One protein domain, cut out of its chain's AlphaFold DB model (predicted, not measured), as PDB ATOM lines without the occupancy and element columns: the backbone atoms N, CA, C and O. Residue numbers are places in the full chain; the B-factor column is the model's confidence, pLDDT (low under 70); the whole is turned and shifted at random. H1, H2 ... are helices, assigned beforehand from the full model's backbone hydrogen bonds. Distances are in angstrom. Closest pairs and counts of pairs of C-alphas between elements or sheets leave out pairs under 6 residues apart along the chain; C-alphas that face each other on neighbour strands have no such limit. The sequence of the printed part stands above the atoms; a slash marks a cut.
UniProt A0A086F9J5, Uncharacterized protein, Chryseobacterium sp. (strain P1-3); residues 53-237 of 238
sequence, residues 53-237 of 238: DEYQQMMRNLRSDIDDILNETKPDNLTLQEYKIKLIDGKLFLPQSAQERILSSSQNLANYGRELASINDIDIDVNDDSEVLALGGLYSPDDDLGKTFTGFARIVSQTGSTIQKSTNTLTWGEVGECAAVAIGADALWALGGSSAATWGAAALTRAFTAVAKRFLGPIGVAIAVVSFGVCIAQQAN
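What this domain is: This is residues 53 to 237 of the 238 residues of an uncharacterized protein of Chryseobacterium sp. (strain P1-3) (UniProt A0A086F9J5). H10 is a long helix through the core of a rounded, all-helix domain, and H1, H2, H3, H5, H7 and H9 pack round it, most of the touching helices crossing. H4 packs on H5, while H6 and H8 pack on H7. The printed part has 185 residues with ten named helices, H1 to H10 along the chain, and no named strand. It is compact, with a radius of gyration of the C-alphas of 15.6 A and spans of 41 by 38 by 31 A.

How they stand to each other: Begin at H1, residues 53 to 73, the longest helix by residues. Its residues 59 to 66 alone touch H10, residues 218 to 236, at a steep tilt of 57 degrees; their closest C-alphas, of Arg 63 and Val 226, are 5.5 A apart. H3, residues 96 to 105, touches H1 at a shallow tilt of 10 degrees, opposite ways, closest at the C-alphas of Ile 66 and Ile 102, 6.0 A. H2, residues 80 to 88, only just touches H1, with 3 pairs of C-alphas within 8 A, closest at Asn 71 and Leu 80, 6.8 A, and with residues 67 to 71 of H1 alone. H10 is the hub, touching H1, H2, H3 and also H5, residues 129 to 138, H7, residues 172 to 183, and H9, residues 201 to 212. H5 runs the same way as H10 at a shallow tilt of 0 degrees; the closest C-alphas, of Ser 130 and Pro 218, are 4.2 A apart. H7 runs opposite ways to H10 at a shallow tilt of 31 degrees, closest at the C-alphas of Ala 182 and Ala 224, 4.8 A. H4, residues 107 to 120, touches H5 about perpendicular at 77 degrees, with the C-alphas of Gly 113 and Gly 136 closest at 3.8 A. H6, residues 152 to 158, touches H8, residues 185 to 192, closest at the C-alphas of Ala 153 and Gly 192, 4.3 A; H6 and H10 are apart. H8 and H9 form a helical hairpin but only just touch, with 3 pairs of C-alphas within 8 A, closest at Ala 187 and Val 211, 6.4 A. Every O i to N i+4 pair is within hydrogen-bond range in H2 to H10, and 16 of 17 are in H1.

Where its parts are: Find C-alpha 53 at (30.342, -18.975, 42.555); from there H1 runs 30.6 A to C-alpha 73. H10 runs 26.6 A from C-alpha 218 to C-alpha 236 at (27.506, -7.735, 33.765), and H4 runs 19.9 A.

The domain as a whole: The C-alphas farthest apart, of Asn 77 and Asp 121, are 45.4 A apart. The printed part has no cut; the links H5 to H6 and H6 to H7 are long. Look for pLDDT under 70 at residues 148 to 170, 172 to 173, 192 to 198 and 237.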
ATOM      1  N   ASP A  53      31.357 -19.288  41.540       86.88
ATOM      2  CA  ASP A  53      30.342 -18.975  42.555       86.88
ATOM      3  C   ASP A  53      30.952 -18.725  43.945       86.88
ATOM      4  O   ASP A  53      30.565 -17.772  44.634       86.88
ATOM      5  N   GLU A  54      31.923 -19.547  44.352       90.44
ATOM      6  CA  GLU A  54      32.657 -19.384  45.615       90.44
ATOM      7  C   GLU A  54      33.495 -18.104  45.615       90.44
ATOM      8  O   GLU A  54      33.494 -17.365  46.605       90.44
ATOM      9  N   TYR A  55      34.152 -17.791  44.496       91.31
ATOM     10  CA  TYR A  55      34.882 -16.538  44.312       91.31
ATOM     11  C   TYR A  55      33.957 -15.320  44.432       91.31
ATOM     12  O   TYR A  55      34.211 -14.405  45.219       91.31
ATOM     13  N   GLN A  56      32.829 -15.323  43.721       88.94
ATOM     14  CA  GLN A  56      31.859 -14.232  43.773       88.94
ATOM     15  C   GLN A  56      31.247 -14.085  45.173       88.94
ATOM     16  O   GLN A  56      30.990 -12.969  45.634       88.94
ATOM     17  N   GLN A  57      31.031 -15.192  45.892       90.50
ATOM     18  CA  GLN A  57      30.604 -15.155  47.289       90.50
ATOM     19  C   GLN A  57      31.679 -14.554  48.201       90.50
ATOM     20  O   GLN A  57      31.347 -13.697  49.022       90.50
ATOM     21  N   MET A  58      32.948 -14.939  48.040       93.25
ATOM     22  CA  MET A  58      34.073 -14.346  48.769       93.25
ATOM     23  C   MET A  58      34.128 -12.828  48.560       93.25
ATOM     24  O   MET A  58      34.204 -12.084  49.538       93.25
ATOM     25  N   MET A  59      34.009 -12.357  47.316       93.00
ATOM     26  CA  MET A  59      34.032 -10.925  46.990       93.00
ATOM     27  C   MET A  59      32.842 -10.163  47.589       93.00
ATOM     28  O   MET A  59      33.020  -9.069  48.132       93.00
ATOM     29  N   ARG A  60      31.629 -10.735  47.551       92.12
ATOM     30  CA  ARG A  60      30.439 -10.132  48.185       92.12
ATOM     31  C   ARG A  60      30.563 -10.061  49.705       92.12
ATOM     32  O   ARG A  60      30.234  -9.024  50.278       92.12
ATOM     33  N   ASN A  61      31.043 -11.129  50.340       93.94
ATOM     34  CA  ASN A  61      31.240 -11.172  51.788       93.94
ATOM     35  C   ASN A  61      32.288 -10.144  52.218       93.94
ATOM     36  O   ASN A  61      32.016  -9.331  53.095       93.94
ATOM     37  N   LEU A  62      33.435 -10.105  51.533       96.12
ATOM     38  CA  LEU A  62      34.484  -9.131  51.821       96.12
ATOM     39  C   LEU A  62      33.989  -7.693  51.642       96.12
ATOM     40  O   LEU A  62      34.286  -6.831  52.468       96.12
ATOM     41  N   ARG A  63      33.205  -7.420  50.590       94.44
ATOM     42  CA  ARG A  63      32.565  -6.112  50.422       94.44
ATOM     43  C   ARG A  63      31.669  -5.778  51.612       94.44
ATOM     44  O   ARG A  63      31.758  -4.658  52.100       94.44
ATOM     45  N   SER A  64      30.805  -6.703  52.032       95.75
ATOM     46  CA  SER A  64      29.892  -6.485  53.161       95.75
ATOM     47  C   SER A  64      30.668  -6.158  54.432       95.75
ATOM     48  O   SER A  64      30.404  -5.132  55.049       95.75
ATOM     49  N   ASP A  65      31.684  -6.959  54.754       97.38
ATOM     50  CA  ASP A  65      32.542  -6.747  55.921       97.38
ATOM     51  C   ASP A  65      33.203  -5.364  55.889       97.38
ATOM     52  O   ASP A  65      33.185  -4.629  56.878       97.38
ATOM     53  N   ILE A  66      33.777  -4.983  54.741       96.94
ATOM     54  CA  ILE A  66      34.408  -3.672  54.560       96.94
ATOM     55  C   ILE A  66      33.372  -2.555  54.692       96.94
ATOM     56  O   ILE A  66      33.625  -1.583  55.397       96.94
ATOM     57  N   ASP A  67      32.216  -2.672  54.041       96.00
ATOM     58  CA  ASP A  67      31.159  -1.657  54.081       96.00
ATOM     59  C   ASP A  67      30.654  -1.445  55.516       96.00
ATOM     60  O   ASP A  67      30.495  -0.296  55.938       96.00
ATOM     61  N   ASP A  68      30.493  -2.515  56.292       97.50
ATOM     62  CA  ASP A  68      30.101  -2.459  57.702       97.50
ATOM     63  C   ASP A  68      31.172  -1.765  58.557       97.50
ATOM     64  O   ASP A  68      30.870  -0.795  59.257       97.50
ATOM     65  N   ILE A  69      32.445  -2.165  58.430       97.44
ATOM     66  CA  ILE A  69      33.574  -1.535  59.145       97.44
ATOM     67  C   ILE A  69      33.682  -0.039  58.815       97.44
ATOM     68  O   ILE A  69      33.925   0.801  59.689       97.44
ATOM     69  N   LEU A  70      33.523   0.316  57.540       96.62
ATOM     70  CA  LEU A  70      33.583   1.702  57.103       96.62
ATOM     71  C   LEU A  70      32.388   2.498  57.634       96.62
ATOM     72  O   LEU A  70      32.582   3.623  58.087       96.62
ATOM     73  N   ASN A  71      31.178   1.938  57.645       96.62
ATOM     74  CA  ASN A  71      29.992   2.613  58.178       96.62
ATOM     75  C   ASN A  71      30.104   2.933  59.673       96.62
ATOM     76  O   ASN A  71      29.597   3.969  60.095       96.62
ATOM     77  N   GLU A  72      30.805   2.112  60.459       95.62
ATOM     78  CA  GLU A  72      31.071   2.389  61.880       95.62
ATOM     79  C   GLU A  72      31.971   3.619  62.104       95.62
ATOM     80  O   GLU A  72      31.929   4.240  63.165       95.62
ATOM     81  N   THR A  73      32.814   3.960  61.126       93.38
ATOM     82  CA  THR A  73      33.856   4.999  61.252       93.38
ATOM     83  C   THR A  73      33.609   6.225  60.375       93.38
ATOM     84  O   THR A  73      34.261   7.261  60.534       93.38
ATOM     85  N   LYS A  74      32.650   6.125  59.454       95.25
ATOM     86  CA  LYS A  74      32.296   7.150  58.481       95.25
ATOM     87  C   LYS A  74      31.645   8.367  59.155       95.25
ATOM     88  O   LYS A  74      30.647   8.209  59.852       95.25
ATOM     89  N   PRO A  75      32.094   9.598  58.848       94.06
ATOM     90  CA  PRO A  75      31.384  10.814  59.242       94.06
ATOM     91  C   PRO A  75      29.932  10.861  58.728       94.06
ATOM     92  O   PRO A  75      29.652  10.482  57.588       94.06
ATOM     93  N   ASP A  76      29.007  11.386  59.535       92.50
ATOM     94  CA  ASP A  76      27.573  11.452  59.193       92.50
ATOM     95  C   ASP A  76      27.280  12.277  57.932       92.50
ATOM     96  O   ASP A  76      26.316  12.017  57.217       92.50
ATOM     97  N   ASN A  77      28.128  13.263  57.631       94.00
ATOM     98  CA  ASN A  77      27.975  14.160  56.487       94.00
ATOM     99  C   ASN A  77      28.520  13.594  55.165       94.00
ATOM    100  O   ASN A  77      28.576  14.333  54.183       94.00
ATOM    101  N   LEU A  78      28.963  12.334  55.141       93.62
ATOM    102  CA  LEU A  78      29.479  11.668  53.948       93.62
ATOM    103  C   LEU A  78      28.666  10.420  53.624       93.62
ATOM    104  O   LEU A  78      28.297   9.643  54.509       93.62
ATOM    105  N   THR A  79      28.452  10.178  52.337       94.62
ATOM    106  CA  THR A  79      28.029   8.862  51.851       94.62
ATOM    107  C   THR A  79      29.182   7.858  51.957       94.62
ATOM    108  O   THR A  79      30.356   8.231  52.024       94.62
ATOM    109  N   LEU A  80      28.870   6.558  51.970       92.38
ATOM    110  CA  LEU A  80      29.898   5.510  52.026       92.38
ATOM    111  C   LEU A  80      30.837   5.556  50.811       92.38
ATOM    112  O   LEU A  80      32.044   5.381  50.958       92.38
ATOM    113  N   GLN A  81      30.303   5.856  49.626       89.38
ATOM    114  CA  GLN A  81      31.094   6.002  48.405       89.38
ATOM    115  C   GLN A  81      32.082   7.172  48.504       89.38
ATOM    116  O   GLN A  81      33.272   7.000  48.240       89.38
ATOM    117  N   GLU A  82      31.625   8.347  48.945       90.12
ATOM    118  CA  GLU A  82      32.508   9.502  49.153       90.12
ATOM    119  C   GLU A  82      33.581   9.216  50.205       90.12
ATOM    120  O   GLU A  82      34.716   9.673  50.067       90.12
ATOM    121  N   TYR A  83      33.237   8.459  51.251       94.31
ATOM    122  CA  TYR A  83      34.188   8.066  52.284       94.31
ATOM    123  C   TYR A  83      35.290   7.160  51.727       94.31
ATOM    124  O   TYR A  83      36.466   7.469  51.918       94.31
ATOM    125  N   LYS A  84      34.935   6.121  50.955       92.75
ATOM    126  CA  LYS A  84      35.894   5.233  50.270       92.75
ATOM    127  C   LYS A  84      36.853   5.998  49.358       92.75
ATOM    128  O   LYS A  84      38.063   5.817  49.463       92.75
ATOM    129  N   ILE A  85      36.334   6.901  48.524       88.69
ATOM    130  CA  ILE A  85      37.166   7.714  47.621       88.69
ATOM    131  C   ILE A  85      38.106   8.617  48.428       88.69
ATOM    132  O   ILE A  85      39.298   8.675  48.150       88.69
ATOM    133  N   LYS A  86      37.612   9.292  49.474       91.19
ATOM    134  CA  LYS A  86      38.453  10.157  50.323       91.19
ATOM    135  C   LYS A  86      39.535   9.385  51.080       91.19
ATOM    136  O   LYS A  86      40.604   9.946  51.310       91.19
ATOM    137  N   LEU A  87      39.261   8.145  51.477       92.31
ATOM    138  CA  LEU A  87      40.232   7.232  52.079       92.31
ATOM    139  C   LEU A  87      41.332   6.855  51.073       92.31
ATOM    140  O   LEU A  87      42.515   6.993  51.381       92.31
ATOM    141  N   ILE A  88      40.949   6.458  49.856       88.88
ATOM    142  CA  ILE A  88      41.888   6.099  48.780       88.88
ATOM    143  C   ILE A  88      42.697   7.310  48.301       88.88
ATOM    144  O   ILE A  88      43.869   7.155  47.990       88.88
ATOM    145  N   ASP A  89      42.127   8.516  48.317       87.38
ATOM    146  CA  ASP A  89      42.810   9.774  47.983       87.38
ATOM    147  C   ASP A  89      43.719  10.307  49.108       87.38
ATOM    148  O   ASP A  89      44.353  11.354  48.945       87.38
ATOM    149  N   GLY A  90      43.729   9.670  50.284       88.06
ATOM    150  CA  GLY A  90      44.482  10.145  51.451       88.06
ATOM    151  C   GLY A  90      43.946  11.431  52.077       88.06
ATOM    152  O   GLY A  90      44.652  12.103  52.828       88.06
ATOM    153  N   LYS A  91      42.702  11.800  51.764       90.12
ATOM    154  CA  LYS A  91      42.008  12.959  52.350       90.12
ATOM    155  C   LYS A  91      41.442  12.643  53.732       90.12
ATOM    156  O   LYS A  91      41.145  13.563  54.490       90.12
ATOM    157  N   LEU A  92      41.255  11.362  54.040       92.94
ATOM    158  CA  LEU A  92      40.805  10.853  55.330       92.94
ATOM    159  C   LEU A  92      41.668   9.667  55.756       92.94
ATOM    160  O   LEU A  92      42.296   9.013  54.927       92.94
ATOM    161  N   PHE A  93      41.654   9.387  57.056       91.25
ATOM    162  CA  PHE A  93      42.375   8.272  57.655       91.25
ATOM    163  C   PHE A  93      41.399   7.320  58.334       91.25
ATOM    164  O   PHE A  93      40.389   7.745  58.899       91.25
ATOM    165  N   LEU A  94      41.729   6.033  58.287       93.44
ATOM    166  CA  LEU A  94      40.965   4.984  58.942       93.44
ATOM    167  C   LEU A  94      41.549   4.710  60.339       93.44
ATOM    168  O   LEU A  94      42.775   4.614  60.461       93.44
ATOM    169  N   PRO A  95      40.736   4.547  61.396       95.00
ATOM    170  CA  PRO A  95      41.238   4.103  62.695       95.00
ATOM    171  C   PRO A  95      41.989   2.770  62.590       95.00
ATOM    172  O   PRO A  95      41.603   1.902  61.809       95.00
ATOM    173  N   GLN A  96      43.035   2.578  63.398       94.88
ATOM    174  CA  GLN A  96      43.861   1.362  63.352       94.88
ATOM    175  C   GLN A  96      43.033   0.081  63.549       94.88
ATOM    176  O   GLN A  96      43.219  -0.883  62.814       94.88
ATOM    177  N   SER A  97      42.060   0.091  64.464       96.19
ATOM    178  CA  SER A  97      41.164  -1.049  64.693       96.19
ATOM    179  C   SER A  97      40.349  -1.431  63.452       96.19
ATOM    180  O   SER A  97      40.117  -2.608  63.195       96.19
ATOM    181  N   ALA A  98      39.926  -0.443  62.661       96.88
ATOM    182  CA  ALA A  98      39.233  -0.679  61.403       96.88
ATOM    183  C   ALA A  98      40.198  -1.217  60.334       96.88
ATOM    184  O   ALA A  98      39.830  -2.118  59.587       96.88
ATOM    185  N   GLN A  99      41.449  -0.740  60.302       96.25
ATOM    186  CA  GLN A  99      42.469  -1.259  59.381       96.25
ATOM    187  C   GLN A  99      42.761  -2.737  59.667       96.25
ATOM    188  O   GLN A  99      42.724  -3.559  58.762       96.25
ATOM    189  N   GLU A 100      42.979  -3.106  60.927       96.44
ATOM    190  CA  GLU A 100      43.245  -4.496  61.319       96.44
ATOM    191  C   GLU A 100      42.087  -5.432  60.945       96.44
ATOM    192  O   GLU A 100      42.316  -6.524  60.425       96.44
ATOM    193  N   ARG A 101      40.839  -4.984  61.134       97.69
ATOM    194  CA  ARG A 101      39.648  -5.751  60.741       97.69
ATOM    195  C   ARG A 101      39.540  -5.924  59.229       97.69
ATOM    196  O   ARG A 101      39.286  -7.038  58.786       97.69
ATOM    197  N   ILE A 102      39.790  -4.875  58.438       97.19
ATOM    198  CA  ILE A 102      39.769  -4.993  56.971       97.19
ATOM    199  C   ILE A 102      40.883  -5.930  56.491       97.19
ATOM    200  O   ILE A 102      40.613  -6.797  55.661       97.19
ATOM    201  N   LEU A 103      42.109  -5.812  57.021       95.56
ATOM    202  CA  LEU A 103      43.202  -6.739  56.691       95.56
ATOM    203  C   LEU A 103      42.801  -8.182  57.009       95.56
ATOM    204  O   LEU A 103      42.985  -9.065  56.175       95.56
ATOM    205  N   SER A 104      42.220  -8.412  58.190       96.62
ATOM    206  CA  SER A 104      41.773  -9.738  58.618       96.62
ATOM    207  C   SER A 104      40.690 -10.312  57.704       96.62
ATOM    208  O   SER A 104      40.807 -11.465  57.299       96.62
ATOM    209  N   SER A 105      39.665  -9.532  57.343       96.81
ATOM    210  CA  SER A 105      38.620  -9.982  56.408       96.81
ATOM    211  C   SER A 105      39.183 -10.260  55.010       96.81
ATOM    212  O   SER A 105      38.712 -11.158  54.316       96.81
ATOM    213  N   SER A 106      40.235  -9.544  54.604       97.00
ATOM    214  CA  SER A 106      40.833  -9.661  53.267       97.00
ATOM    215  C   SER A 106      41.749 -10.881  53.090       97.00
ATOM    216  O   SER A 106      42.206 -11.139  51.978       97.00
ATOM    217  N   GLN A 107      42.021 -11.659  54.146       95.94
ATOM    218  CA  GLN A 107      42.982 -12.771  54.098       95.94
ATOM    219  C   GLN A 107      42.623 -13.844  53.069       95.94
ATOM    220  O   GLN A 107      43.508 -14.324  52.363       95.94
ATOM    221  N   ASN A 108      41.341 -14.193  52.940       94.25
ATOM    222  CA  ASN A 108      40.903 -15.191  51.960       94.25
ATOM    223  C   ASN A 108      41.203 -14.735  50.526       94.25
ATOM    224  O   ASN A 108      41.728 -15.513  49.735       94.25
ATOM    225  N   LEU A 109      40.958 -13.455  50.227       95.56
ATOM    226  CA  LEU A 109      41.265 -12.875  48.921       95.56
ATOM    227  C   LEU A 109      42.775 -12.825  48.662       95.56
ATOM    228  O   LEU A 109      43.221 -13.140  47.562       95.56
ATOM    229  N   ALA A 110      43.573 -12.466  49.672       96.12
ATOM    230  CA  ALA A 110      45.030 -12.457  49.554       96.12
ATOM    231  C   ALA A 110      45.594 -13.866  49.305       96.12
ATOM    232  O   ALA A 110      46.487 -14.035  48.476       96.12
ATOM    233  N   ASN A 111      45.068 -14.883  49.993       95.12
ATOM    234  CA  ASN A 111      45.459 -16.279  49.785       95.12
ATOM    235  C   ASN A 111      45.089 -16.756  48.381       95.12
ATOM    236  O   ASN A 111      45.949 -17.289  47.682       95.12
ATOM    237  N   TYR A 112      43.864 -16.463  47.937       94.75
ATOM    238  CA  TYR A 112      43.440 -16.707  46.562       94.75
ATOM    239  C   TYR A 112      44.389 -16.045  45.549       94.75
ATOM    240  O   TYR A 112      44.875 -16.711  44.639       94.75
ATOM    241  N   GLY A 113      44.737 -14.769  45.740       94.75
ATOM    242  CA  GLY A 113      45.676 -14.053  44.872       94.75
ATOM    243  C   GLY A 113      47.074 -14.683  44.828       94.75
ATOM    244  O   GLY A 113      47.668 -14.783  43.756       94.75
ATOM    245  N   ARG A 114      47.596 -15.171  45.961       95.19
ATOM    246  CA  ARG A 114      48.882 -15.899  46.009       95.19
ATOM    247  C   ARG A 114      48.838 -17.197  45.214       95.19
ATOM    248  O   ARG A 114      49.755 -17.472  44.442       95.19
ATOM    249  N   GLU A 115      47.786 -17.986  45.402       93.00
ATOM    250  CA  GLU A 115      47.600 -19.240  44.671       93.00
ATOM    251  C   GLU A 115      47.440 -18.976  43.175       93.00
ATOM    252  O   GLU A 115      48.104 -19.616  42.359       93.00
ATOM    253  N   LEU A 116      46.647 -17.964  42.814       91.50
ATOM    254  CA  LEU A 116      46.435 -17.550  41.434       91.50
ATOM    255  C   LEU A 116      47.750 -17.143  40.756       91.50
ATOM    256  O   LEU A 116      48.020 -17.593  39.639       91.50
ATOM    257  N   ALA A 117      48.587 -16.355  41.442       92.25
ATOM    258  CA  ALA A 117      49.913 -15.971  40.963       92.25
ATOM    259  C   ALA A 117      50.820 -17.188  40.762       92.25
ATOM    260  O   ALA A 117      51.436 -17.328  39.707       92.25
ATOM    261  N   SER A 118      50.866 -18.085  41.753       90.12
ATOM    262  CA  SER A 118      51.728 -19.268  41.729       90.12
ATOM    263  C   SER A 118      51.347 -20.249  40.626       90.12
ATOM    264  O   SER A 118      52.232 -20.815  39.990       90.12
ATOM    265  N   ILE A 119      50.053 -20.491  40.409       88.06
ATOM    266  CA  ILE A 119      49.591 -21.466  39.415       88.06
ATOM    267  C   ILE A 119      49.801 -20.943  37.989       88.06
ATOM    268  O   ILE A 119      50.083 -21.717  37.074       88.06
ATOM    269  N   ASN A 120      49.677 -19.630  37.796       86.75
ATOM    270  CA  ASN A 120      49.737 -19.002  36.478       86.75
ATOM    271  C   ASN A 120      51.088 -18.354  36.151       86.75
ATOM    272  O   ASN A 120      51.191 -17.729  35.096       86.75
ATOM    273  N   ASP A 121      52.092 -18.511  37.020       88.50
ATOM    274  CA  ASP A 121      53.429 -17.914  36.892       88.50
ATOM    275  C   ASP A 121      53.364 -16.395  36.634       88.50
ATOM    276  O   ASP A 121      54.005 -15.842  35.737       88.50
ATOM    277  N   ILE A 122      52.500 -15.707  37.389       89.00
ATOM    278  CA  ILE A 122      52.333 -14.257  37.272       89.00
ATOM    279  C   ILE A 122      53.437 -13.571  38.069       89.00
ATOM    280  O   ILE A 122      53.500 -13.684  39.290       89.00
ATOM    281  N   ASP A 123      54.274 -12.809  37.367       91.19
ATOM    282  CA  ASP A 123      55.318 -11.983  37.966       91.19
ATOM    283  C   ASP A 123      54.703 -10.826  38.781       91.19
ATOM    284  O   ASP A 123      54.427  -9.751  38.244       91.19
ATOM    285  N   ILE A 124      54.468 -11.061  40.073       91.81
ATOM    286  CA  ILE A 124      54.129 -10.083  41.120       91.81
ATOM    287  C   ILE A 124      54.889 -10.429  42.410       91.81
ATOM    288  O   ILE A 124      55.340 -11.563  42.586       91.81
ATOM    289  N   ASP A 125      55.028  -9.475  43.331       93.69
ATOM    290  CA  ASP A 125      55.566  -9.772  44.663       93.69
ATOM    291  C   ASP A 125      54.491 -10.427  45.540       93.69
ATOM    292  O   ASP A 125      53.641  -9.759  46.126       93.69
ATOM    293  N   VAL A 126      54.546 -11.755  45.666       92.62
ATOM    294  CA  VAL A 126      53.608 -12.544  46.489       92.62
ATOM    295  C   VAL A 126      53.693 -12.251  47.998       92.62
ATOM    296  O   VAL A 126      52.836 -12.709  48.763       92.62
ATOM    297  N   ASN A 127      54.709 -11.496  48.434       94.25
ATOM    298  CA  ASN A 127      54.856 -11.022  49.811       94.25
ATOM    299  C   ASN A 127      54.290  -9.607  50.022       94.25
ATOM    300  O   ASN A 127      54.123  -9.204  51.173       94.25
ATOM    301  N   ASP A 128      53.979  -8.856  48.957       95.31
ATOM    302  CA  ASP A 128      53.246  -7.590  49.058       95.31
ATOM    303  C   ASP A 128      51.744  -7.898  49.070       95.31
ATOM    304  O   ASP A 128      51.143  -8.175  48.030       95.31
ATOM    305  N   ASP A 129      51.124  -7.807  50.253       95.94
ATOM    306  CA  ASP A 129      49.671  -7.958  50.427       95.94
ATOM    307  C   ASP A 129      48.878  -7.081  49.441       95.94
ATOM    308  O   ASP A 129      47.805  -7.467  48.986       95.94
ATOM    309  N   SER A 130      49.416  -5.921  49.053       97.00
ATOM    310  CA  SER A 130      48.792  -5.034  48.071       97.00
ATOM    311  C   SER A 130      48.725  -5.673  46.679       97.00
ATOM    312  O   SER A 130      47.695  -5.573  46.022       97.00
ATOM    313  N   GLU A 131      49.795  -6.324  46.215       96.44
ATOM    314  CA  GLU A 131      49.823  -6.928  44.874       96.44
ATOM    315  C   GLU A 131      48.965  -8.193  44.813       96.44
ATOM    316  O   GLU A 131      48.235  -8.385  43.840       96.44
ATOM    317  N   VAL A 132      48.974  -9.019  45.863       96.69
ATOM    318  CA  VAL A 132      48.147 -10.238  45.897       96.69
ATOM    319  C   VAL A 132      46.661  -9.927  46.070       96.69
ATOM    320  O   VAL A 132      45.838 -10.591  45.447       96.69
ATOM    321  N   LEU A 133      46.292  -8.890  46.835       97.12
ATOM    322  CA  LEU A 133      44.901  -8.428  46.914       97.12
ATOM    323  C   LEU A 133      44.427  -7.840  45.586       97.12
ATOM    324  O   LEU A 133      43.294  -8.089  45.181       97.12
ATOM    325  N   ALA A 134      45.287  -7.080  44.904       95.00
ATOM    326  CA  ALA A 134      44.980  -6.561  43.581       95.00
ATOM    327  C   ALA A 134      44.769  -7.698  42.582       95.00
ATOM    328  O   ALA A 134      43.747  -7.715  41.907       95.00
ATOM    329  N   LEU A 135      45.688  -8.666  42.517       93.56
ATOM    330  CA  LEU A 135      45.561  -9.795  41.601       93.56
ATOM    331  C   LEU A 135      44.298 -10.604  41.911       93.56
ATOM    332  O   LEU A 135      43.498 -10.852  41.016       93.56
ATOM    333  N   GLY A 136      44.095 -10.956  43.180       93.00
ATOM    334  CA  GLY A 136      42.947 -11.748  43.602       93.00
ATOM    335  C   GLY A 136      41.612 -11.045  43.375       93.00
ATOM    336  O   GLY A 136      40.629 -11.707  43.101       93.00
ATOM    337  N   GLY A 137      41.548  -9.717  43.489       91.38
ATOM    338  CA  GLY A 137      40.296  -8.979  43.311       91.38
ATOM    339  C   GLY A 137      40.023  -8.496  41.883       91.38
ATOM    340  O   GLY A 137      38.893  -8.114  41.582       91.38
ATOM    341  N   LEU A 138      41.038  -8.472  41.013       89.06
ATOM    342  CA  LEU A 138      40.899  -8.080  39.607       89.06
ATOM    343  C   LEU A 138      40.577  -9.255  38.684       89.06
ATOM    344  O   LEU A 138      40.069  -9.008  37.591       89.06
ATOM    345  N   TYR A 139      40.888 -10.482  39.099       88.12
ATOM    346  CA  TYR A 139      40.783 -11.669  38.260       88.12
ATOM    347  C   TYR A 139      40.025 -12.782  38.969       88.12
ATOM    348  O   TYR A 139      40.336 -13.111  40.112       88.12
ATOM    349  N   SER A 140      39.052 -13.363  38.277       88.62
ATOM    350  CA  SER A 140      38.285 -14.510  38.747       88.62
ATOM    351  C   SER A 140      38.948 -15.843  38.355       88.62
ATOM    352  O   SER A 140      39.854 -15.876  37.518       88.62
ATOM    353  N   PRO A 141      38.521 -16.971  38.954       84.50
ATOM    354  CA  PRO A 141      39.021 -18.311  38.639       84.50
ATOM    355  C   PRO A 141      39.033 -18.679  37.154       84.50
ATOM    356  O   PRO A 141      39.946 -19.377  36.709       84.50
ATOM    357  N   ASP A 142      38.029 -18.214  36.412       82.19
ATOM    358  CA  ASP A 142      37.814 -18.571  35.011       82.19
ATOM    359  C   ASP A 142      38.465 -17.568  34.035       82.19
ATOM    360  O   ASP A 142      38.401 -17.746  32.812       82.19
ATOM    361  N   ASP A 143      39.128 -16.524  34.549       80.44
ATOM    362  CA  ASP A 143      39.808 -15.527  33.728       80.44
ATOM    363  C   ASP A 143      41.085 -16.070  33.071       80.44
ATOM    364  O   ASP A 143      41.966 -16.674  33.686       80.44
ATOM    365  N   ASP A 144      41.255 -15.759  31.783       79.12
ATOM    366  CA  ASP A 144      42.477 -16.101  31.056       79.12
ATOM    367  C   ASP A 144      43.577 -15.055  31.283       79.12
ATOM    368  O   ASP A 144      43.736 -14.096  30.520       79.12
ATOM    369  N   LEU A 145      44.403 -15.299  32.301       81.94
ATOM    370  CA  LEU A 145      45.562 -14.467  32.656       81.94
ATOM    371  C   LEU A 145      46.678 -14.441  31.596       81.94
ATOM    372  O   LEU A 145      47.635 -13.677  31.723       81.94
ATOM    373  N   GLY A 146      46.598 -15.289  30.563       71.81
ATOM    374  CA  GLY A 146      47.526 -15.273  29.429       71.81
ATOM    375  C   GLY A 146      47.192 -14.199  28.394       71.81
ATOM    376  O   GLY A 146      48.026 -13.893  27.538       71.81
ATOM    377  N   LYS A 147      45.993 -13.610  28.457       70.12
ATOM    378  CA  LYS A 147      45.578 -12.551  27.538       70.12
ATOM    379  C   LYS A 147      46.166 -11.212  27.956       70.12
ATOM    380  O   LYS A 147      46.159 -10.819  29.119       70.12
ATOM    381  N   THR A 148      46.641 -10.469  26.964       66.50
ATOM    382  CA  THR A 148      46.999  -9.065  27.140       66.50
ATOM    383  C   THR A 148      45.802  -8.181  26.831       66.50
ATOM    384  O   THR A 148      45.178  -8.314  25.777       66.50
ATOM    385  N   PHE A 149      45.531  -7.222  27.703       65.19
ATOM    386  CA  PHE A 149      44.497  -6.218  27.527       65.19
ATOM    387  C   PHE A 149      45.018  -5.095  26.626       65.19
ATOM    388  O   PHE A 149      45.957  -4.372  26.969       65.19
ATOM    389  N   THR A 150      44.421  -4.939  25.447       57.00
ATOM    390  CA  THR A 150      44.649  -3.777  24.580       57.00
ATOM    391  C   THR A 150      43.697  -2.656  24.972       57.00
ATOM    392  O   THR A 150      42.491  -2.878  25.044       57.00
ATOM    393  N   GLY A 151      44.206  -1.435  25.141       56.50
ATOM    394  CA  GLY A 151      43.344  -0.261  25.275       56.50
ATOM    395  C   GLY A 151      42.940   0.111  26.700       56.50
ATOM    396  O   GLY A 151      41.879   0.697  26.870       56.50
ATOM    397  N   PHE A 152      43.784  -0.098  27.715       59.66
ATOM    398  CA  PHE A 152      43.561   0.548  29.018       59.66
ATOM    399  C   PHE A 152      43.441   2.085  28.877       59.66
ATOM    400  O   PHE A 152      42.557   2.709  29.453       59.66
ATOM    401  N   ALA A 153      44.227   2.697  27.983       54.88
ATOM    402  CA  ALA A 153      44.054   4.103  27.597       54.88
ATOM    403  C   ALA A 153      42.657   4.408  27.002       54.88
ATOM    404  O   ALA A 153      42.141   5.515  27.142       54.88
ATOM    405  N   ARG A 154      42.008   3.414  26.373       54.25
ATOM    406  CA  ARG A 154      40.639   3.517  25.850       54.25
ATOM    407  C   ARG A 154      39.604   3.539  26.978       54.25
ATOM    408  O   ARG A 154      38.682   4.342  26.878       54.25
ATOM    409  N   ILE A 155      39.797   2.749  28.043       58.91
ATOM    410  CA  ILE A 155      38.965   2.747  29.268       58.91
ATOM    411  C   ILE A 155      38.837   4.171  29.820       58.91
ATOM    412  O   ILE A 155      37.739   4.660  30.067       58.91
ATOM    413  N   VAL A 156      39.966   4.875  29.903       56.66
ATOM    414  CA  VAL A 156      40.047   6.251  30.422       56.66
ATOM    415  C   VAL A 156      39.499   7.292  29.442       56.66
ATOM    416  O   VAL A 156      38.947   8.310  29.848       56.66
ATOM    417  N   SER A 157      39.599   7.046  28.134       51.53
ATOM    418  CA  SER A 157      39.028   7.943  27.119       51.53
ATOM    419  C   SER A 157      37.504   7.826  26.967       51.53
ATOM    420  O   SER A 157      36.882   8.721  26.396       51.53
ATOM    421  N   GLN A 158      36.908   6.722  27.435       53.19
ATOM    422  CA  GLN A 158      35.485   6.408  27.257       53.19
ATOM    423  C   GLN A 158      34.643   6.583  28.520       53.19
ATOM    424  O   GLN A 158      33.419   6.509  28.412       53.19
ATOM    425  N   THR A 159      35.242   6.868  29.681       50.62
ATOM    426  CA  THR A 159      34.502   7.331  30.863       50.62
ATOM    427  C   THR A 159      33.677   8.568  30.490       50.62
ATOM    428  O   THR A 159      34.224   9.652  30.299       50.62
ATOM    429  N   GLY A 160      32.365   8.381  30.310       45.50
ATOM    430  CA  GLY A 160      31.420   9.407  29.849       45.50
ATOM    431  C   GLY A 160      30.813   9.200  28.450       45.50
ATOM    432  O   GLY A 160      30.011  10.029  28.022       45.50
ATOM    433  N   SER A 161      31.145   8.127  27.722       40.44
ATOM    434  CA  SER A 161      30.525   7.815  26.425       40.44
ATOM    435  C   SER A 161      29.411   6.777  26.580       40.44
ATOM    436  O   SER A 161      29.659   5.576  26.616       40.44
ATOM    437  N   THR A 162      28.166   7.252  26.650       40.09
ATOM    438  CA  THR A 162      26.938   6.440  26.642       40.09
ATOM    439  C   THR A 162      26.708   5.814  25.259       40.09
ATOM    440  O   THR A 162      25.789   6.195  24.536       40.09
ATOM    441  N   ILE A 163      27.553   4.871  24.838       40.94
ATOM    442  CA  ILE A 163      27.313   4.087  23.619       40.94
ATOM    443  C   ILE A 163      26.821   2.699  24.016       40.94
ATOM    444  O   ILE A 163      27.590   1.773  24.232       40.94
ATOM    445  N   GLN A 164      25.494   2.644  24.115       39.38
ATOM    446  CA  GLN A 164      24.595   1.517  23.881       39.38
ATOM    447  C   GLN A 164      25.081   0.100  24.224       39.38
ATOM    448  O   GLN A 164      25.760  -0.566  23.446       39.38
ATOM    449  N   LYS A 165      24.511  -0.370  25.340       54.62
ATOM    450  CA  LYS A 165      24.025  -1.722  25.638       54.62
ATOM    451  C   LYS A 165      23.962  -2.652  24.419       54.62
ATOM    452  O   LYS A 165      23.123  -2.475  23.533       54.62
ATOM    453  N   SER A 166      24.794  -3.691  24.423       39.09
ATOM    454  CA  SER A 166      24.621  -4.852  23.553       39.09
ATOM    455  C   SER A 166      25.241  -6.096  24.185       39.09
ATOM    456  O   SER A 166      26.460  -6.221  24.255       39.09
ATOM    457  N   THR A 167      24.360  -7.023  24.585       41.91
ATOM    458  CA  THR A 167      24.636  -8.383  25.094       41.91
ATOM    459  C   THR A 167      25.441  -8.440  26.403       41.91
ATOM    460  O   THR A 167      25.970  -7.423  26.816       41.91
ATOM    461  N   ASN A 168      25.478  -9.597  27.082       50.84
ATOM    462  CA  ASN A 168      26.141  -9.861  28.383       50.84
ATOM    463  C   ASN A 168      27.683  -9.676  28.363       50.84
ATOM    464  O   ASN A 168      28.434 -10.446  28.955       50.84
ATOM    465  N   THR A 169      28.176  -8.711  27.598       60.81
ATOM    466  CA  THR A 169      29.574  -8.393  27.359       60.81
ATOM    467  C   THR A 169      29.809  -6.966  27.818       60.81
ATOM    468  O   THR A 169      29.342  -6.025  27.177       60.81
ATOM    469  N   LEU A 170      30.547  -6.829  28.917       64.19
ATOM    470  CA  LEU A 170      30.942  -5.549  29.496       64.19
ATOM    471  C   LEU A 170      31.612  -4.653  28.450       64.19
ATOM    472  O   LEU A 170      32.561  -5.054  27.765       64.19
ATOM    473  N   THR A 171      31.144  -3.417  28.343       72.12
ATOM    474  CA  THR A 171      31.779  -2.384  27.531       72.12
ATOM    475  C   THR A 171      32.959  -1.761  28.281       72.12
ATOM    476  O   THR A 171      33.011  -1.702  29.508       72.12
ATOM    477  N   TRP A 172      33.924  -1.214  27.542       68.06
ATOM    478  CA  TRP A 172      35.057  -0.509  28.155       68.06
ATOM    479  C   TRP A 172      34.652   0.768  28.908       68.06
ATOM    480  O   TRP A 172      35.383   1.192  29.802       68.06
ATOM    481  N   GLY A 173      33.508   1.369  28.563       68.12
ATOM    482  CA  GLY A 173      32.945   2.505  29.295       68.12
ATOM    483  C   GLY A 173      32.481   2.104  30.695       68.12
ATOM    484  O   GLY A 173      32.839   2.768  31.662       68.12
ATOM    485  N   GLU A 174      31.784   0.972  30.804       77.31
ATOM    486  CA  GLU A 174      31.295   0.393  32.065       77.31
ATOM    487  C   GLU A 174      32.458  -0.005  32.989       77.31
ATOM    488  O   GLU A 174      32.480   0.341  34.172       77.31
ATOM    489  N   VAL A 175      33.499  -0.642  32.438       74.31
ATOM    490  CA  VAL A 175      34.740  -0.949  33.177       74.31
ATOM    491  C   VAL A 175      35.404   0.331  33.697       74.31
ATOM    492  O   VAL A 175      35.868   0.377  34.838       74.31
ATOM    493  N   GLY A 176      35.438   1.383  32.875       74.88
ATOM    494  CA  GLY A 176      35.996   2.680  33.255       74.88
ATOM    495  C   GLY A 176      35.189   3.379  34.341       74.88
ATOM    496  O   GLY A 176      35.774   3.950  35.258       74.88
ATOM    497  N   GLU A 177      33.862   3.291  34.288       80.94
ATOM    498  CA  GLU A 177      32.979   3.809  35.331       80.94
ATOM    499  C   GLU A 177      33.218   3.093  36.664       80.94
ATOM    500  O   GLU A 177      33.422   3.757  37.683       80.94
ATOM    501  N   CYS A 178      33.342   1.763  36.660       84.56
ATOM    502  CA  CYS A 178      33.704   1.026  37.871       84.56
ATOM    503  C   CYS A 178      35.070   1.393  38.414       84.56
ATOM    504  O   CYS A 178      35.236   1.523  39.627       84.56
ATOM    505  N   ALA A 179      36.058   1.573  37.540       81.50
ATOM    506  CA  ALA A 179      37.374   2.007  37.971       81.50
ATOM    507  C   ALA A 179      37.306   3.416  38.583       81.50
ATOM    508  O   ALA A 179      37.865   3.647  39.651       81.50
ATOM    509  N   ALA A 180      36.550   4.340  37.986       82.62
ATOM    510  CA  ALA A 180      36.358   5.683  38.530       82.62
ATOM    511  C   ALA A 180      35.647   5.663  39.893       82.62
ATOM    512  O   ALA A 180      36.025   6.418  40.788       82.62
ATOM    513  N   VAL A 181      34.663   4.779  40.082       84.00
ATOM    514  CA  VAL A 181      33.986   4.566  41.373       84.00
ATOM    515  C   VAL A 181      34.935   3.977  42.418       84.00
ATOM    516  O   VAL A 181      34.860   4.350  43.588       84.00
ATOM    517  N   ALA A 182      35.818   3.068  42.009       85.75
ATOM    518  CA  ALA A 182      36.690   2.327  42.909       85.75
ATOM    519  C   ALA A 182      37.926   3.113  43.356       85.75
ATOM    520  O   ALA A 182      38.234   3.117  44.541       85.75
ATOM    521  N   ILE A 183      38.635   3.756  42.426       83.94
ATOM    522  CA  ILE A 183      39.920   4.431  42.690       83.94
ATOM    523  C   ILE A 183      39.871   5.947  42.467       83.94
ATOM    524  O   ILE A 183      40.858   6.630  42.724       83.94
ATOM    525  N   GLY A 184      38.741   6.485  42.007       82.50
ATOM    526  CA  GLY A 184      38.589   7.899  41.675       82.50
ATOM    527  C   GLY A 184      38.982   8.229  40.231       82.50
ATOM    528  O   GLY A 184      39.842   7.593  39.619       82.50
ATOM    529  N   ALA A 185      38.352   9.269  39.677       78.75
ATOM    530  CA  ALA A 185      38.570   9.700  38.294       78.75
ATOM    531  C   ALA A 185      39.995  10.225  38.043       78.75
ATOM    532  O   ALA A 185      40.571   9.937  36.995       78.75
ATOM    533  N   ASP A 186      40.583  10.948  39.002       77.19
ATOM    534  CA  ASP A 186      41.946  11.489  38.887       77.19
ATOM    535  C   ASP A 186      42.987  10.366  38.800       77.19
ATOM    536  O   ASP A 186      43.922  10.402  37.995       77.19
ATOM    537  N   ALA A 187      42.797   9.338  39.624       76.56
ATOM    538  CA  ALA A 187      43.689   8.198  39.705       76.56
ATOM    539  C   ALA A 187      43.548   7.296  38.470       76.56
ATOM    540  O   ALA A 187      44.550   6.872  37.894       76.56
ATOM    541  N   LEU A 188      42.315   7.092  37.999       77.75
ATOM    542  CA  LEU A 188      42.048   6.431  36.725       77.75
ATOM    543  C   LEU A 188      42.709   7.175  35.554       77.75
ATOM    544  O   LEU A 188      43.369   6.546  34.727       77.75
ATOM    545  N   TRP A 189      42.607   8.508  35.508       74.25
ATOM    546  CA  TRP A 189      43.260   9.319  34.477       74.25
ATOM    547  C   TRP A 189      44.777   9.132  34.452       74.25
ATOM    548  O   TRP A 189      45.370   8.998  33.378       74.25
ATOM    549  N   ALA A 190      45.405   9.065  35.626       74.25
ATOM    550  CA  ALA A 190      46.838   8.815  35.738       74.25
ATOM    551  C   ALA A 190      47.246   7.450  35.156       74.25
ATOM    552  O   ALA A 190      48.295   7.348  34.520       74.25
ATOM    553  N   LEU A 191      46.410   6.419  35.309       72.38
ATOM    554  CA  LEU A 191      46.651   5.100  34.715       72.38
ATOM    555  C   LEU A 191      46.463   5.100  33.189       72.38
ATOM    556  O   LEU A 191      47.214   4.445  32.463       72.38
ATOM    557  N   GLY A 192      45.487   5.860  32.685       67.19
ATOM    558  CA  GLY A 192      45.189   5.969  31.252       67.19
ATOM    559  C   GLY A 192      46.209   6.750  30.434       67.19
ATOM    560  O   GLY A 192      46.274   6.569  29.221       67.19
ATOM    561  N   GLY A 193      47.025   7.586  31.080       65.69
ATOM    562  CA  GLY A 193      48.097   8.347  30.430       65.69
ATOM    563  C   GLY A 193      49.284   7.499  29.948       65.69
ATOM    564  O   GLY A 193      50.210   8.037  29.341       65.69
ATOM    565  N   SER A 194      49.291   6.192  30.215       67.19
ATOM    566  CA  SER A 194      50.351   5.283  29.776       67.19
ATOM    567  C   SER A 194      50.335   5.052  28.261       67.19
ATOM    568  O   SER A 194      49.293   4.793  27.662       67.19
ATOM    569  N   SER A 195      51.519   5.059  27.642       62.78
ATOM    570  CA  SER A 195      51.716   4.744  26.220       62.78
ATOM    571  C   SER A 195      51.823   3.241  25.925       62.78
ATOM    572  O   SER A 195      52.146   2.862  24.798       62.78
ATOM    573  N   ALA A 196      51.618   2.371  26.920       66.06
ATOM    574  CA  ALA A 196      51.663   0.925  26.726       66.06
ATOM    575  C   ALA A 196      50.485   0.456  25.852       66.06
ATOM    576  O   ALA A 196      49.319   0.634  26.207       66.06
ATOM    577  N   ALA A 197      50.796  -0.160  24.706       63.53
ATOM    578  CA  ALA A 197      49.794  -0.652  23.756       63.53
ATOM    579  C   ALA A 197      49.040  -1.896  24.269       63.53
ATOM    580  O   ALA A 197      47.882  -2.116  23.908       63.53
ATOM    581  N   THR A 198      49.687  -2.687  25.126       69.19
ATOM    582  CA  THR A 198      49.174  -3.928  25.709       69.19
ATOM    583  C   THR A 198      49.549  -4.018  27.184       69.19
ATOM    584  O   THR A 198      50.659  -3.665  27.580       69.19
ATOM    585  N   TRP A 199      48.618  -4.507  27.997       74.00
ATOM    586  CA  TRP A 199      48.789  -4.709  29.431       74.00
ATOM    587  C   TRP A 199      48.593  -6.186  29.761       74.00
ATOM    588  O   TRP A 199      47.515  -6.726  29.542       74.00
ATOM    589  N   GLY A 200      49.630  -6.862  30.256       83.12
ATOM    590  CA  GLY A 200      49.480  -8.203  30.835       83.12
ATOM    591  C   GLY A 200      48.899  -8.144  32.252       83.12
ATOM    592  O   GLY A 200      48.876  -7.070  32.860       83.12
ATOM    593  N   ALA A 201      48.491  -9.293  32.798       85.25
ATOM    594  CA  ALA A 201      47.894  -9.368  34.132       85.25
ATOM    595  C   ALA A 201      48.795  -8.792  35.239       85.25
ATOM    596  O   ALA A 201      48.351  -7.987  36.055       85.25
ATOM    597  N   ALA A 202      50.094  -9.105  35.195       88.25
ATOM    598  CA  ALA A 202      51.096  -8.542  36.100       88.25
ATOM    599  C   ALA A 202      51.186  -7.007  36.011       88.25
ATOM    600  O   ALA A 202      51.191  -6.308  37.024       88.25
ATOM    601  N   ALA A 203      51.232  -6.463  34.790       85.50
ATOM    602  CA  ALA A 203      51.344  -5.023  34.577       85.50
ATOM    603  C   ALA A 203      50.096  -4.285  35.080       85.50
ATOM    604  O   ALA A 203      50.223  -3.260  35.751       85.50
ATOM    605  N   LEU A 204      48.903  -4.820  34.791       84.69
ATOM    606  CA  LEU A 204      47.645  -4.230  35.243       84.69
ATOM    607  C   LEU A 204      47.529  -4.284  36.768       84.69
ATOM    608  O   LEU A 204      47.231  -3.265  37.389       84.69
ATOM    609  N   THR A 205      47.850  -5.434  37.364       90.00
ATOM    610  CA  THR A 205      47.875  -5.625  38.820       90.00
ATOM    611  C   THR A 205      48.771  -4.595  39.489       90.00
ATOM    612  O   THR A 205      48.331  -3.894  40.399       90.00
ATOM    613  N   ARG A 206      50.010  -4.430  39.013       90.69
ATOM    614  CA  ARG A 206      50.969  -3.467  39.576       90.69
ATOM    615  C   ARG A 206      50.507  -2.025  39.423       90.69
ATOM    616  O   ARG A 206      50.643  -1.242  40.360       90.69
ATOM    617  N   ALA A 207      49.936  -1.663  38.276       87.25
ATOM    618  CA  ALA A 207      49.403  -0.323  38.060       87.25
ATOM    619  C   ALA A 207      48.215  -0.013  38.975       87.25
ATOM    620  O   ALA A 207      48.220   1.017  39.652       87.25
ATOM    621  N   PHE A 208      47.238  -0.918  39.049       87.31
ATOM    622  CA  PHE A 208      46.102  -0.778  39.956       87.31
ATOM    623  C   PHE A 208      46.573  -0.683  41.409       87.31
ATOM    624  O   PHE A 208      46.191   0.235  42.135       87.31
ATOM    625  N   THR A 209      47.486  -1.576  41.801       91.62
ATOM    626  CA  THR A 209      48.111  -1.594  43.126       91.62
ATOM    627  C   THR A 209      48.782  -0.266  43.443       91.62
ATOM    628  O   THR A 209      48.530   0.299  44.500       91.62
ATOM    629  N   ALA A 210      49.609   0.268  42.539       89.75
ATOM    630  CA  ALA A 210      50.343   1.517  42.748       89.75
ATOM    631  C   ALA A 210      49.418   2.704  43.040       89.75
ATOM    632  O   ALA A 210      49.768   3.586  43.827       89.75
ATOM    633  N   VAL A 211      48.235   2.715  42.427       87.06
ATOM    634  CA  VAL A 211      47.222   3.739  42.671       87.06
ATOM    635  C   VAL A 211      46.483   3.490  43.979       87.06
ATOM    636  O   VAL A 211      46.461   4.368  44.841       87.06
ATOM    637  N   ALA A 212      45.922   2.297  44.157       89.88
ATOM    638  CA  ALA A 212      45.066   1.996  45.296       89.88
ATOM    639  C   ALA A 212      45.837   1.936  46.630       89.88
ATOM    640  O   ALA A 212      45.289   2.284  47.675       89.88
ATOM    641  N   LYS A 213      47.130   1.574  46.616       91.69
ATOM    642  CA  LYS A 213      47.953   1.464  47.835       91.69
ATOM    643  C   LYS A 213      48.501   2.786  48.367       91.69
ATOM    644  O   LYS A 213      49.107   2.806  49.436       91.69
ATOM    645  N   ARG A 214      48.310   3.895  47.644       86.25
ATOM    646  CA  ARG A 214      49.045   5.154  47.861       86.25
ATOM    647  C   ARG A 214      48.950   5.717  49.281       86.25
ATOM    648  O   ARG A 214      49.924   6.297  49.753       86.25
ATOM    649  N   PHE A 215      47.806   5.558  49.946       86.06
ATOM    650  CA  PHE A 215      47.570   6.174  51.257       86.06
ATOM    651  C   PHE A 215      47.201   5.195  52.368       86.06
ATOM    652  O   PHE A 215      47.431   5.494  53.535       86.06
ATOM    653  N   LEU A 216      46.672   4.024  52.016       90.19
ATOM    654  CA  LEU A 216      46.240   3.008  52.977       90.19
ATOM    655  C   LEU A 216      46.945   1.660  52.765       90.19
ATOM    656  O   LEU A 216      46.562   0.664  53.372       90.19
ATOM    657  N   GLY A 217      47.969   1.602  51.907       94.00
ATOM    658  CA  GLY A 217      48.690   0.362  51.631       94.00
ATOM    659  C   GLY A 217      47.739  -0.745  51.147       94.00
ATOM    660  O   GLY A 217      46.837  -0.463  50.350       94.00
ATOM    661  N   PRO A 218      47.867  -1.979  51.663       95.69
ATOM    662  CA  PRO A 218      46.985  -3.089  51.300       95.69
ATOM    663  C   PRO A 218      45.499  -2.823  51.590       95.69
ATOM    664  O   PRO A 218      44.637  -3.318  50.870       95.69
ATOM    665  N   ILE A 219      45.176  -1.987  52.587       96.25
ATOM    666  CA  ILE A 219      43.786  -1.620  52.904       96.25
ATOM    667  C   ILE A 219      43.143  -0.818  51.782       96.25
ATOM    668  O   ILE A 219      41.992  -1.065  51.424       96.25
ATOM    669  N   GLY A 220      43.891   0.123  51.206       94.81
ATOM    670  CA  GLY A 220      43.411   0.896  50.065       94.81
ATOM    671  C   GLY A 220      43.122  -0.007  48.870       94.81
ATOM    672  O   GLY A 220      42.087   0.146  48.223       94.81
ATOM    673  N   VAL A 221      43.977  -1.012  48.643       96.31
ATOM    674  CA  VAL A 221      43.750  -2.025  47.606       96.31
ATOM    675  C   VAL A 221      42.506  -2.852  47.891       96.31
ATOM    676  O   VAL A 221      41.670  -2.959  47.001       96.31
ATOM    677  N   ALA A 222      42.338  -3.377  49.110       96.62
ATOM    678  CA  ALA A 222      41.167  -4.169  49.486       96.62
ATOM    679  C   ALA A 222      39.857  -3.411  49.215       96.62
ATOM    680  O   ALA A 222      38.965  -3.934  48.551       96.62
ATOM    681  N   ILE A 223      39.767  -2.149  49.656       94.50
ATOM    682  CA  ILE A 223      38.593  -1.292  49.427       94.50
ATOM    683  C   ILE A 223      38.363  -1.067  47.925       94.50
ATOM    684  O   ILE A 223      37.220  -1.124  47.458       94.50
ATOM    685  N   ALA A 224      39.432  -0.812  47.167       94.06
ATOM    686  CA  ALA A 224      39.351  -0.542  45.738       94.06
ATOM    687  C   ALA A 224      38.895  -1.775  44.945       94.06
ATOM    688  O   ALA A 224      37.955  -1.665  44.159       94.06
ATOM    689  N   VAL A 225      39.495  -2.951  45.163       93.88
ATOM    690  CA  VAL A 225      39.157  -4.156  44.387       93.88
ATOM    691  C   VAL A 225      37.742  -4.646  44.648       93.88
ATOM    692  O   VAL A 225      37.060  -5.015  43.699       93.88
ATOM    693  N   VAL A 226      37.242  -4.591  45.887       92.00
ATOM    694  CA  VAL A 226      35.849  -4.997  46.147       92.00
ATOM    695  C   VAL A 226      34.844  -4.000  45.584       92.00
ATOM    696  O   VAL A 226      33.767  -4.387  45.135       92.00
ATOM    697  N   SER A 227      35.192  -2.711  45.578       89.94
ATOM    698  CA  SER A 227      34.341  -1.680  44.978       89.94
ATOM    699  C   SER A 227      34.307  -1.826  43.457       89.94
ATOM    700  O   SER A 227      33.240  -1.727  42.854       89.94
ATOM    701  N   PHE A 228      35.454  -2.129  42.848       88.50
ATOM    702  CA  PHE A 228      35.585  -2.385  41.417       88.50
ATOM    703  C   PHE A 228      34.875  -3.673  40.993       88.50
ATOM    704  O   PHE A 228      33.991  -3.632  40.139       88.50
ATOM    705  N   GLY A 229      35.217  -4.801  41.620       82.75
ATOM    706  CA  GLY A 229      34.721  -6.126  41.255       82.75
ATOM    707  C   GLY A 229      33.203  -6.227  41.350       82.75
ATOM    708  O   GLY A 229      32.564  -6.743  40.436       82.75
ATOM    709  N   VAL A 230      32.589  -5.655  42.393       76.44
ATOM    710  CA  VAL A 230      31.124  -5.697  42.498       76.44
ATOM    711  C   VAL A 230      30.441  -4.736  41.530       76.44
ATOM    712  O   VAL A 230      29.384  -5.074  41.007       76.44
ATOM    713  N   CYS A 231      31.029  -3.574  41.243       84.69
ATOM    714  CA  CYS A 231      30.493  -2.697  40.204       84.69
ATOM    715  C   CYS A 231      30.495  -3.397  38.833       84.69
ATOM    716  O   CYS A 231      29.511  -3.325  38.097       84.69
ATOM    717  N   ILE A 232      31.564  -4.133  38.509       81.25
ATOM    718  CA  ILE A 232      31.630  -4.919  37.274       81.25
ATOM    719  C   ILE A 232      30.582  -6.031  37.278       81.25
ATOM    720  O   ILE A 232      29.860  -6.187  36.297       81.25
ATOM    721  N   ALA A 233      30.452  -6.766  38.383       75.25
ATOM    722  CA  ALA A 233      29.453  -7.822  38.501       75.25
ATOM    723  C   ALA A 233      28.017  -7.288  38.352       75.25
ATOM    724  O   ALA A 233      27.168  -7.974  37.792       75.25
ATOM    725  N   GLN A 234      27.730  -6.071  38.825       78.31
ATOM    726  CA  GLN A 234      26.429  -5.426  38.628       78.31
ATOM    727  C   GLN A 234      26.184  -5.118  37.149       78.31
ATOM    728  O   GLN A 234      25.173  -5.547  36.607       78.31
ATOM    729  N   GLN A 235      27.147  -4.487  36.475       78.38
ATOM    730  CA  GLN A 235      27.008  -4.145  35.055       78.38
ATOM    731  C   GLN A 235      26.965  -5.371  34.134       78.38
ATOM    732  O   GLN A 235      26.330  -5.332  33.089       78.38
ATOM    733  N   ALA A 236      27.586  -6.486  34.522       70.19
ATOM    734  CA  ALA A 236      27.506  -7.735  33.765       70.19
ATOM    735  C   ALA A 236      26.112  -8.394  33.813       70.19
ATOM    736  O   ALA A 236      25.814  -9.241  32.970       70.19
ATOM    737  N   ASN A 237      25.276  -8.033  34.795       65.25
ATOM    738  CA  ASN A 237      23.950  -8.611  35.023       65.25
ATOM    739  C   ASN A 237      22.780  -7.689  34.596       65.25
ATOM    740  O   ASN A 237      21.627  -8.097  34.760       65.25
TER     741      ASN A 237